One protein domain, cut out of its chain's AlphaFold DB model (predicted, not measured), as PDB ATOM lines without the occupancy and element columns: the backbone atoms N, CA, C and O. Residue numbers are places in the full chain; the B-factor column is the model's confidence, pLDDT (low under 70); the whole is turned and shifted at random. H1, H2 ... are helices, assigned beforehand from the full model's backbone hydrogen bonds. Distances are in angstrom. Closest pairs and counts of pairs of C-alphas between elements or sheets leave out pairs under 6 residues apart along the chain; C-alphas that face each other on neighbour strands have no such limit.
ATOM      1  N   SER A 393      67.505  38.195   4.696       95.75
ATOM      2  CA  SER A 393      66.171  37.645   4.468       95.75
ATOM      3  C   SER A 393      65.385  37.615   5.787       95.75
ATOM      4  O   SER A 393      65.975  37.482   6.864       95.75
ATOM      5  N   GLY A 394      64.054  37.719   5.719       95.69
ATOM      6  CA  GLY A 394      63.206  37.630   6.914       95.69
ATOM      7  C   GLY A 394      63.432  36.329   7.696       95.69
ATOM      8  O   GLY A 394      63.491  36.355   8.923       95.69
ATOM      9  N   ALA A 395      63.671  35.219   6.988       94.25
ATOM     10  CA  ALA A 395      64.015  33.931   7.585       94.25
ATOM     11  C   ALA A 395      65.346  33.982   8.353       94.25
ATOM     12  O   ALA A 395      65.410  33.555   9.503       94.25
ATOM     13  N   SER A 396      66.391  34.577   7.766       91.19
ATOM     14  CA  SER A 396      67.693  34.738   8.429       91.19
ATOM     15  C   SER A 396      67.595  35.605   9.689       91.19
ATOM     16  O   SER A 396      68.206  35.281  10.702       91.19
ATOM     17  N   LEU A 397      66.810  36.686   9.655       93.88
ATOM     18  CA  LEU A 397      66.582  37.530  10.834       93.88
ATOM     19  C   LEU A 397      65.798  36.795  11.928       93.88
ATOM     20  O   LEU A 397      66.099  36.970  13.107       93.88
ATOM     21  N   SER A 398      64.813  35.976  11.552       95.38
ATOM     22  CA  SER A 398      64.070  35.136  12.497       95.38
ATOM     23  C   SER A 398      64.992  34.130  13.191       95.38
ATOM     24  O   SER A 398      64.985  34.037  14.419       95.38
ATOM     25  N   LEU A 399      65.854  33.460  12.419       92.88
ATOM     26  CA  LEU A 399      66.843  32.515  12.934       92.88
ATOM     27  C   LEU A 399      67.829  33.189  13.896       92.88
ATOM     28  O   LEU A 399      68.061  32.678  14.986       92.88
ATOM     29  N   ILE A 400      68.360  34.367  13.550       93.06
ATOM     30  CA  ILE A 400      69.254  35.124  14.443       93.06
ATOM     31  C   ILE A 400      68.548  35.438  15.766       93.06
ATOM     32  O   ILE A 400      69.098  35.161  16.827       93.06
ATOM     33  N   LYS A 401      67.300  35.921  15.722       95.44
ATOM     34  CA  LYS A 401      66.509  36.189  16.936       95.44
ATOM     35  C   LYS A 401      66.207  34.928  17.748       95.44
ATOM     36  O   LYS A 401      65.992  35.012  18.955       95.44
ATOM     37  N   GLN A 402      66.106  33.767  17.107       95.00
ATOM     38  CA  GLN A 402      65.935  32.489  17.797       95.00
ATOM     39  C   GLN A 402      67.232  32.067  18.495       95.00
ATOM     40  O   GLN A 402      67.186  31.689  19.663       95.00
ATOM     41  N   ILE A 403      68.379  32.205  17.824       94.44
ATOM     42  CA  ILE A 403      69.704  31.930  18.397       94.44
ATOM     43  C   ILE A 403      69.993  32.878  19.566       94.44
ATOM     44  O   ILE A 403      70.456  32.429  20.610       94.44
ATOM     45  N   GLU A 404      69.686  34.171  19.429       94.94
ATOM     46  CA  GLU A 404      69.861  35.161  20.498       94.94
ATOM     47  C   GLU A 404      69.017  34.827  21.733       94.94
ATOM     48  O   GLU A 404      69.536  34.869  22.848       94.94
ATOM     49  N   ARG A 405      67.748  34.437  21.542       95.38
ATOM     50  CA  ARG A 405      66.878  33.986  22.639       95.38
ATOM     51  C   ARG A 405      67.419  32.722  23.302       95.38
ATOM     52  O   ARG A 405      67.641  32.731  24.503       95.38
ATOM     53  N   ALA A 406      67.748  31.695  22.521       93.56
ATOM     54  CA  ALA A 406      68.273  30.437  23.049       93.56
ATOM     55  C   ALA A 406      69.616  30.610  23.787       93.56
ATOM     56  O   ALA A 406      69.870  29.948  24.796       93.56
ATOM     57  N   LEU A 407      70.484  31.509  23.310       94.19
ATOM     58  CA  LEU A 407      71.732  31.849  23.992       94.19
ATOM     59  C   LEU A 407      71.459  32.611  25.296       94.19
ATOM     60  O   LEU A 407      72.092  32.325  26.312       94.19
ATOM     61  N   GLY A 408      70.505  33.545  25.275       93.75
ATOM     62  CA  GLY A 408      70.025  34.245  26.464       93.75
ATOM     63  C   GLY A 408      69.500  33.277  27.523       93.75
ATOM     64  O   GLY A 408      69.935  33.345  28.670       93.75
ATOM     65  N   ASP A 409      68.667  32.319  27.121       91.19
ATOM     66  CA  ASP A 409      68.126  31.274  27.997       91.19
ATOM     67  C   ASP A 409      69.231  30.357  28.537       91.19
ATOM     68  O   ASP A 409      69.188  29.915  29.677       91.19
ATOM     69  N   THR A 410      70.280  30.107  27.756       93.31
ATOM     70  CA  THR A 410      71.404  29.264  28.190       93.31
ATOM     71  C   THR A 410      72.281  29.936  29.233       93.31
ATOM     72  O   THR A 410      72.752  29.279  30.162       93.31
ATOM     73  N   ILE A 411      72.531  31.235  29.066       92.31
ATOM     74  CA  ILE A 411      73.392  32.001  29.970       92.31
ATOM     75  C   ILE A 411      72.611  32.390  31.229       92.31
ATOM     76  O   ILE A 411      73.090  32.169  32.339       92.31
ATOM     77  N   ASN A 412      71.406  32.937  31.054       92.44
ATOM     78  CA  ASN A 412      70.638  33.562  32.131       92.44
ATOM     79  C   ASN A 412      69.503  32.680  32.656       92.44
ATOM     80  O   ASN A 412      69.130  32.804  33.818       92.44
ATOM     81  N   GLY A 413      68.945  31.798  31.826       90.44
ATOM     82  CA  GLY A 413      67.859  30.914  32.234       90.44
ATOM     83  C   GLY A 413      68.409  29.762  33.057       90.44
ATOM     84  O   GLY A 413      68.873  28.771  32.502       90.44
ATOM     85  N   VAL A 414      68.417  29.894  34.379       89.88
ATOM     86  CA  VAL A 414      68.550  28.738  35.272       89.88
ATOM     87  C   VAL A 414      67.149  28.157  35.398       89.88
ATOM     88  O   VAL A 414      66.231  28.867  35.803       89.88
ATOM     89  N   ASP A 415      66.945  26.908  34.978       87.81
ATOM     90  CA  ASP A 415      65.638  26.290  35.175       87.81
ATOM     91  C   ASP A 415      65.355  26.112  36.671       87.81
ATOM     92  O   ASP A 415      66.275  26.061  37.491       87.81
ATOM     93  N   GLN A 416      64.073  26.058  37.037       90.62
ATOM     94  CA  GLN A 416      63.676  25.953  38.441       90.62
ATOM     95  C   GLN A 416      64.295  24.714  39.099       90.62
ATOM     96  O   GLN A 416      64.780  24.801  40.216       90.62
ATOM     97  N   ASN A 417      64.392  23.597  38.373       89.38
ATOM     98  CA  ASN A 417      64.978  22.362  38.885       89.38
ATOM     99  C   ASN A 417      66.497  22.499  39.114       89.38
ATOM    100  O   ASN A 417      67.006  22.085  40.150       89.38
ATOM    101  N   ASP A 418      67.238  23.123  38.196       89.12
ATOM    102  CA  ASP A 418      68.653  23.444  38.408       89.12
ATOM    103  C   ASP A 418      68.838  24.449  39.563       89.12
ATOM    104  O   ASP A 418      69.781  24.306  40.340       89.12
ATOM    105  N   SER A 419      67.928  25.417  39.724       91.12
ATOM    106  CA  SER A 419      67.934  26.368  40.846       91.12
ATOM    107  C   SER A 419      67.712  25.659  42.179       91.12
ATOM    108  O   SER A 419      68.486  25.864  43.111       91.12
ATOM    109  N   ASP A 420      66.724  24.766  42.249       92.94
ATOM    110  CA  ASP A 420      66.426  23.964  43.433       92.94
ATOM    111  C   ASP A 420      67.609  23.044  43.764       92.94
ATOM    112  O   ASP A 420      68.008  22.948  44.919       92.94
ATOM    113  N   ARG A 421      68.268  22.443  42.763       89.00
ATOM    114  CA  ARG A 421      69.480  21.629  42.977       89.00
ATOM    115  C   ARG A 421      70.665  22.443  43.481       89.00
ATOM    116  O   ARG A 421      71.409  21.950  44.323       89.00
ATOM    117  N   ILE A 422      70.858  23.660  42.971       88.56
ATOM    118  CA  ILE A 422      71.908  24.567  43.452       88.56
ATOM    119  C   ILE A 422      71.607  24.992  44.895       88.56
ATOM    120  O   ILE A 422      72.518  25.001  45.722       88.56
ATOM    121  N   LEU A 423      70.344  25.296  45.216       90.88
ATOM    122  CA  LEU A 423      69.911  25.671  46.564       90.88
ATOM    123  C   LEU A 423      70.027  24.510  47.556       90.88
ATOM    124  O   LEU A 423      70.538  24.710  48.656       90.88
ATOM    125  N   THR A 424      69.615  23.301  47.175       91.62
ATOM    126  CA  THR A 424      69.755  22.096  48.004       91.62
ATOM    127  C   THR A 424      71.226  21.776  48.248       91.62
ATOM    128  O   THR A 424      71.620  21.611  49.399       91.62
ATOM    129  N   ALA A 425      72.068  21.816  47.208       88.44
ATOM    130  CA  ALA A 425      73.513  21.626  47.358       88.44
ATOM    131  C   ALA A 425      74.146  22.678  48.289       88.44
ATOM    132  O   ALA A 425      75.006  22.351  49.102       88.44
ATOM    133  N   ALA A 426      73.686  23.932  48.218       88.94
ATOM    134  CA  ALA A 426      74.144  24.996  49.109       88.94
ATOM    135  C   ALA A 426      73.648  24.833  50.558       88.94
ATOM    136  O   ALA A 426      74.335  25.261  51.484       88.94
ATOM    137  N   LYS A 427      72.468  24.233  50.764       91.00
ATOM    138  CA  LYS A 427      71.868  24.021  52.089       91.00
ATOM    139  C   LYS A 427      72.455  22.807  52.811       91.00
ATOM    140  O   LYS A 427      72.608  22.850  54.027       91.00
ATOM    141  N   GLU A 428      72.771  21.744  52.076       85.88
ATOM    142  CA  GLU A 428      73.295  20.488  52.628       85.88
ATOM    143  C   GLU A 428      74.823  20.514  52.803       85.88
ATOM    144  O   GLU A 428      75.351  19.912  53.736       85.88
ATOM    145  N   GLY A 429      75.542  21.247  51.948       66.88
ATOM    146  CA  GLY A 429      77.001  21.305  51.956       66.88
ATOM    147  C   GLY A 429      77.547  22.582  52.586       66.88
ATOM    148  O   GLY A 429      77.899  23.519  51.869       66.88
ATOM    149  N   GLY A 430      77.705  22.617  53.912       60.12
ATOM    150  CA  GLY A 430      78.509  23.650  54.575       60.12
ATOM    151  C   GLY A 430      79.920  23.703  53.971       60.12
ATOM    152  O   GLY A 430      80.724  22.811  54.208       60.12
ATOM    153  N   ALA A 431      80.195  24.715  53.139       63.44
ATOM    154  CA  ALA A 431      81.459  24.922  52.416       63.44
ATOM    155  C   ALA A 431      81.997  23.700  51.633       63.44
ATOM    156  O   ALA A 431      83.198  23.622  51.358       63.44
ATOM    157  N   ALA A 432      81.134  22.756  51.252       68.88
ATOM    158  CA  ALA A 432      81.565  21.583  50.506       68.88
ATOM    159  C   ALA A 432      82.006  21.991  49.085       68.88
ATOM    160  O   ALA A 432      81.367  22.844  48.457       68.88
ATOM    161  N   PRO A 433      83.066  21.377  48.531       75.12
ATOM    162  CA  PRO A 433      83.578  21.689  47.196       75.12
ATOM    163  C   PRO A 433      82.592  21.373  46.056       75.12
ATOM    164  O   PRO A 433      82.929  21.608  44.902       75.12
ATOM    165  N   GLU A 434      81.385  20.875  46.347       78.44
ATOM    166  CA  GLU A 434      80.416  20.365  45.371       78.44
ATOM    167  C   GLU A 434      79.564  21.441  44.679       78.44
ATOM    168  O   GLU A 434      79.216  21.296  43.504       78.44
ATOM    169  N   THR A 435      79.280  22.567  45.337       83.38
ATOM    170  CA  THR A 435      78.480  23.668  44.764       83.38
ATOM    171  C   THR A 435      78.982  24.166  43.394       83.38
ATOM    172  O   THR A 435      78.168  24.286  42.470       83.38
ATOM    173  N   PRO A 436      80.294  24.419  43.170       87.56
ATOM    174  CA  PRO A 436      80.780  24.818  41.847       87.56
ATOM    175  C   PRO A 436      80.591  23.732  40.775       87.56
ATOM    176  O   PRO A 436      80.394  24.069  39.601       87.56
ATOM    177  N   PHE A 437      80.594  22.445  41.141       88.94
ATOM    178  CA  PHE A 437      80.330  21.356  40.196       88.94
ATOM    179  C   PHE A 437      78.865  21.333  39.765       88.94
ATOM    180  O   PHE A 437      78.591  21.204  38.569       88.94
ATOM    181  N   VAL A 438      77.924  21.540  40.692       88.38
ATOM    182  CA  VAL A 438      76.485  21.590  40.377       88.38
ATOM    183  C   VAL A 438      76.169  22.748  39.424       88.38
ATOM    184  O   VAL A 438      75.483  22.549  38.416       88.38
ATOM    185  N   ILE A 439      76.745  23.930  39.664       90.00
ATOM    186  CA  ILE A 439      76.594  25.098  38.778       90.00
ATOM    187  C   ILE A 439      77.180  24.807  37.387       90.00
ATOM    188  O   ILE A 439      76.555  25.099  36.362       90.00
ATOM    189  N   THR A 440      78.364  24.192  37.335       92.25
ATOM    190  CA  THR A 440      79.027  23.846  36.070       92.25
ATOM    191  C   THR A 440      78.212  22.821  35.279       92.25
ATOM    192  O   THR A 440      78.005  22.993  34.078       92.25
ATOM    193  N   LEU A 441      77.687  21.787  35.940       90.56
ATOM    194  CA  LEU A 441      76.836  20.774  35.315       90.56
ATOM    195  C   LEU A 441      75.527  21.372  34.786       90.56
ATOM    196  O   LEU A 441      75.123  21.030  33.670       90.56
ATOM    197  N   SER A 442      74.900  22.287  35.532       91.81
ATOM    198  CA  SER A 442      73.731  23.043  35.060       91.81
ATOM    199  C   SER A 442      74.050  23.804  33.770       91.81
ATOM    200  O   SER A 442      73.345  23.673  32.764       91.81
ATOM    201  N   PHE A 443      75.156  24.555  33.753       93.56
ATOM    202  CA  PHE A 443      75.564  25.299  32.563       93.56
ATOM    203  C   PHE A 443      75.834  24.371  31.370       93.56
ATOM    204  O   PHE A 443      75.351  24.631  30.268       93.56
ATOM    205  N   VAL A 444      76.544  23.257  31.575       92.94
ATOM    206  CA  VAL A 444      76.835  22.285  30.506       92.94
ATOM    207  C   VAL A 444      75.547  21.693  29.930       92.94
ATOM    208  O   VAL A 444      75.416  21.591  28.708       92.94
ATOM    209  N   ARG A 445      74.558  21.350  30.765       91.50
ATOM    210  CA  ARG A 445      73.259  20.836  30.289       91.50
ATOM    211  C   ARG A 445      72.524  21.856  29.426       91.50
ATOM    212  O   ARG A 445      72.001  21.491  28.371       91.50
ATOM    213  N   ARG A 446      72.504  23.123  29.846       93.25
ATOM    214  CA  ARG A 446      71.886  24.219  29.086       93.25
ATOM    215  C   ARG A 446      72.630  24.492  27.783       93.25
ATOM    216  O   ARG A 446      72.005  24.577  26.729       93.25
ATOM    217  N   PHE A 447      73.959  24.492  27.818       93.94
ATOM    218  CA  PHE A 447      74.790  24.655  26.628       93.94
ATOM    219  C   PHE A 447      74.539  23.553  25.592       93.94
ATOM    220  O   PHE A 447      74.387  23.838  24.407       93.94
ATOM    221  N   VAL A 448      74.410  22.297  26.025       92.19
ATOM    222  CA  VAL A 448      74.065  21.188  25.121       92.19
ATOM    223  C   VAL A 448      72.673  21.373  24.507       92.19
ATOM    224  O   VAL A 448      72.498  21.083  23.323       92.19
ATOM    225  N   LYS A 449      71.684  21.873  25.265       92.31
ATOM    226  CA  LYS A 449      70.360  22.215  24.706       92.31
ATOM    227  C   LYS A 449      70.473  23.304  23.633       92.31
ATOM    228  O   LYS A 449      69.860  23.160  22.582       92.31
ATOM    229  N   PHE A 450      71.292  24.332  23.853       94.69
ATOM    230  CA  PHE A 450      71.540  25.384  22.864       94.69
ATOM    231  C   PHE A 450      72.197  24.871  21.587       94.69
ATOM    232  O   PHE A 450      71.735  25.189  20.495       94.69
ATOM    233  N   VAL A 451      73.237  24.044  21.707       94.31
ATOM    234  CA  VAL A 451      73.942  23.495  20.538       94.31
ATOM    235  C   VAL A 451      72.990  22.701  19.638       94.31
ATOM    236  O   VAL A 451      73.120  22.769  18.421       94.31
ATOM    237  N   LYS A 452      71.984  22.029  20.210       92.38
ATOM    238  CA  LYS A 452      70.954  21.308  19.444       92.38
ATOM    239  C   LYS A 452      69.997  22.206  18.650       92.38
ATOM    240  O   LYS A 452      69.320  21.695  17.771       92.38
ATOM    241  N   ILE A 453      69.908  23.500  18.967       91.19
ATOM    242  CA  ILE A 453      69.057  24.472  18.253       91.19
ATOM    243  C   ILE A 453      69.782  25.039  17.024       91.19
ATOM    244  O   ILE A 453      69.150  25.614  16.138       91.19
ATOM    245  N   LEU A 454      71.110  24.893  16.950       94.19
ATOM    246  CA  LEU A 454      71.881  25.398  15.822       94.19
ATOM    247  C   LEU A 454      71.580  24.570  14.560       94.19
ATOM    248  O   LEU A 454      71.698  23.345  14.605       94.19
ATOM    249  N   PRO A 455      71.243  25.205  13.423       88.88
ATOM    250  CA  PRO A 455      70.939  24.492  12.180       88.88
ATOM    251  C   PRO A 455      72.149  23.707  11.655       88.88
ATOM    252  O   PRO A 455      71.995  22.683  10.994       88.88
ATOM    253  N   GLU A 456      73.369  24.130  11.990       88.38
ATOM    254  CA  GLU A 456      74.584  23.381  11.674       88.38
ATOM    255  C   GLU A 456      74.655  22.037  12.404       88.38
ATOM    256  O   GLU A 456      75.344  21.132  11.941       88.38
ATOM    257  N   PHE A 457      73.942  21.879  13.522       89.00
ATOM    258  CA  PHE A 457      73.895  20.619  14.254       89.00
ATOM    259  C   PHE A 457      73.070  19.555  13.520       89.00
ATOM    260  O   PHE A 457      73.396  18.375  13.615       89.00
ATOM    261  N   GLU A 458      72.064  19.956  12.735       86.00
ATOM    262  CA  GLU A 458      71.309  19.038  11.865       86.00
ATOM    263  C   GLU A 458      72.143  18.543  10.676       86.00
ATOM    264  O   GLU A 458      71.922  17.443  10.172       86.00
ATOM    265  N   LEU A 459      73.125  19.342  10.243       85.44
ATOM    266  CA  LEU A 459      74.039  19.015   9.146       85.44
ATOM    267  C   LEU A 459      75.161  18.054   9.565       85.44
ATOM    268  O   LEU A 459      75.807  17.452   8.706       85.44
ATOM    269  N   ILE A 460      75.407  17.896  10.867       86.19
ATOM    270  CA  ILE A 460      76.358  16.910  11.381       86.19
ATOM    271  C   ILE A 460      75.698  15.527  11.283       86.19
ATOM    272  O   ILE A 460      74.615  15.303  11.821       86.19
ATOM    273  N   GLY A 461      76.356  14.579  10.607       89.69
ATOM    274  CA  GLY A 461      75.847  13.214  10.462       89.69
ATOM    275  C   GLY A 461      75.485  12.594  11.817       89.69
ATOM    276  O   GLY A 461      76.173  12.813  12.815       89.69
ATOM    277  N   LYS A 462      74.410  11.791  11.874       80.31
ATOM    278  CA  LYS A 462      73.885  11.202  13.130       80.31
ATOM    279  C   LYS A 462      74.962  10.481  13.960       80.31
ATOM    280  O   LYS A 462      74.894  10.480  15.187       80.31
ATOM    281  N   GLN A 463      75.966   9.905  13.297       75.94
ATOM    282  CA  GLN A 463      77.093   9.221  13.934       75.94
ATOM    283  C   GLN A 463      78.036  10.195  14.671       75.94
ATOM    284  O   GLN A 463      78.468   9.905  15.787       75.94
ATOM    285  N   ASP A 464      78.280  11.379  14.107       79.00
ATOM    286  CA  ASP A 464      79.142  12.420  14.681       79.00
ATOM    287  C   ASP A 464      78.415  13.260  15.732       79.00
ATOM    288  O   ASP A 464      78.999  13.599  16.763       79.00
ATOM    289  N   ALA A 465      77.117  13.510  15.542       74.56
ATOM    290  CA  ALA A 465      76.266  14.111  16.567       74.56
ATOM    291  C   ALA A 465      76.228  13.219  17.820       74.56
ATOM    292  O   ALA A 465      76.348  13.705  18.947       74.56
ATOM    293  N   GLY A 466      76.155  11.898  17.616       73.31
ATOM    294  CA  GLY A 466      76.291  10.900  18.668       73.31
ATOM    295  C   GLY A 466      77.651  10.946  19.364       73.31
ATOM    296  O   GLY A 466      77.683  10.844  20.583       73.31
ATOM    297  N   ARG A 467      78.763  11.156  18.645       77.50
ATOM    298  CA  ARG A 467      80.103  11.307  19.251       77.50
ATOM    299  C   ARG A 467      80.244  12.607  20.045       77.50
ATOM    300  O   ARG A 467      80.730  12.559  21.171       77.50
ATOM    301  N   LEU A 468      79.768  13.738  19.517       71.75
ATOM    302  CA  LEU A 468      79.757  15.022  20.234       71.75
ATOM    303  C   LEU A 468      78.906  14.960  21.506       71.75
ATOM    304  O   LEU A 468      79.279  15.541  22.525       71.75
ATOM    305  N   ILE A 469      77.781  14.242  21.460       70.00
ATOM    306  CA  ILE A 469      76.919  14.057  22.624       70.00
ATOM    307  C   ILE A 469      77.469  12.972  23.552       70.00
ATOM    308  O   ILE A 469      77.388  13.169  24.749       70.00
ATOM    309  N   LYS A 470      78.062  11.865  23.088       66.75
ATOM    310  CA  LYS A 470      78.564  10.776  23.959       66.75
ATOM    311  C   LYS A 470      79.748  11.172  24.834       66.75
ATOM    312  O   LYS A 470      79.918  10.595  25.901       66.75
ATOM    313  N   VAL A 471      80.489  12.221  24.474       59.91
ATOM    314  CA  VAL A 471      81.442  12.864  25.401       59.91
ATOM    315  C   VAL A 471      80.757  13.263  26.731       59.91
ATOM    316  O   VAL A 471      81.407  13.278  27.772       59.91
ATOM    317  N   ARG A 472      79.428  13.473  26.739       54.53
ATOM    318  CA  ARG A 472      78.569  13.705  27.921       54.53
ATOM    319  C   ARG A 472      78.528  12.556  28.927       54.53
ATOM    320  O   ARG A 472      78.298  12.839  30.095       54.53
ATOM    321  N   GLU A 473      78.666  11.302  28.501       53.06
ATOM    322  CA  GLU A 473      78.615  10.147  29.418       53.06
ATOM    323  C   GLU A 473      79.976   9.871  30.056       53.06
ATOM    324  O   GLU A 473      80.045   9.367  31.170       53.06
ATOM    325  N   VAL A 474      81.055  10.274  29.381       51.78
ATOM    326  CA  VAL A 474      82.428  10.071  29.857       51.78
ATOM    327  C   VAL A 474      82.901  11.232  30.740       51.78
ATOM    328  O   VAL A 474      83.677  11.015  31.666       51.78
ATOM    329  N   LEU A 475      82.411  12.461  30.520       49.72
ATOM    330  CA  LEU A 475      82.807  13.630  31.320       49.72
ATOM    331  C   LEU A 475      82.527  13.507  32.836       49.72
ATOM    332  O   LEU A 475      83.378  13.949  33.599       49.72
ATOM    333  N   PRO A 476      81.394  12.932  33.288       51.28
ATOM    334  CA  PRO A 476      81.126  12.701  34.709       51.28
ATOM    335  C   PRO A 476      81.914  11.531  35.313       51.28
ATOM    336  O   PRO A 476      81.890  11.378  36.522       51.28
TER     337      PRO A 476
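AT A GLANCE: This is residues 393 to 476 of the 479 residues of the protein "Nuclear receptor domain-containing protein" of Macrostomum lignano (UniProt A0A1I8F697). A flat, loose zigzag of helices: H1 and then H2 follow one another along one side, H3 folds back beside H2 and the later part of H1, and H5 folds back again on the other side of H3, with short H4 at the turn. The free residues 393 to 398 and 428 to 433 stick out at opposite ends of the longest axis. The printed part has 84 residues with five named helices, H1 to H5 in order, and no named strand; the class is all helix. The whole is loose, with a radius of gyration of the C-alphas of 16.1 A and spans of 53 by 30 by 15 A.

HOW THE PARTS SIT: H1, residues 394 to 412, touches H3, residues 435 to 451, with residues 406 to 411 alone; their closest C-alphas, of Thr 410 and Arg 446, are 5.1 A apart. They run opposite ways at a shallow tilt of 10 degrees. H2, residues 416 to 428, is apart from H1 but forms a helical hairpin with H3, opposite ways at a shallow tilt of 14 degrees; their closest C-alphas, of Ala 425 and Thr 435, are 6.0 A apart. H4, residues 455 to 459, is close to but not clearly touching H3, the closest C-alphas being those of Val 451 and Phe 457, 6.9 A. H5, residues 462 to 474, is near H3 and apart from H1 and H2. Each O i to N i+4 pair is within hydrogen-bond range in H1, H2 and H3, against 6 of 9 in H5 and 0 of 1 in H4, where 2 of 2 O i to N i+3 pairs are.

IN THESE COORDINATES: H1 begins at C-alpha 394 (63.206, 37.630, 6.914) and is 26.6 A long; H2 is 18.0 A, H3 24.6 A, H4 7.0 A and H5 18.8 A, ending at C-alpha 474 (82.428, 10.071, 29.857).

THE WHOLE: The C-alphas farthest apart, of Ser 393 and Gly 430, are 53.5 A apart. The printed part has no cut and no long link. Confidence is under 70 at residues 429 to 432 and 470 to 476.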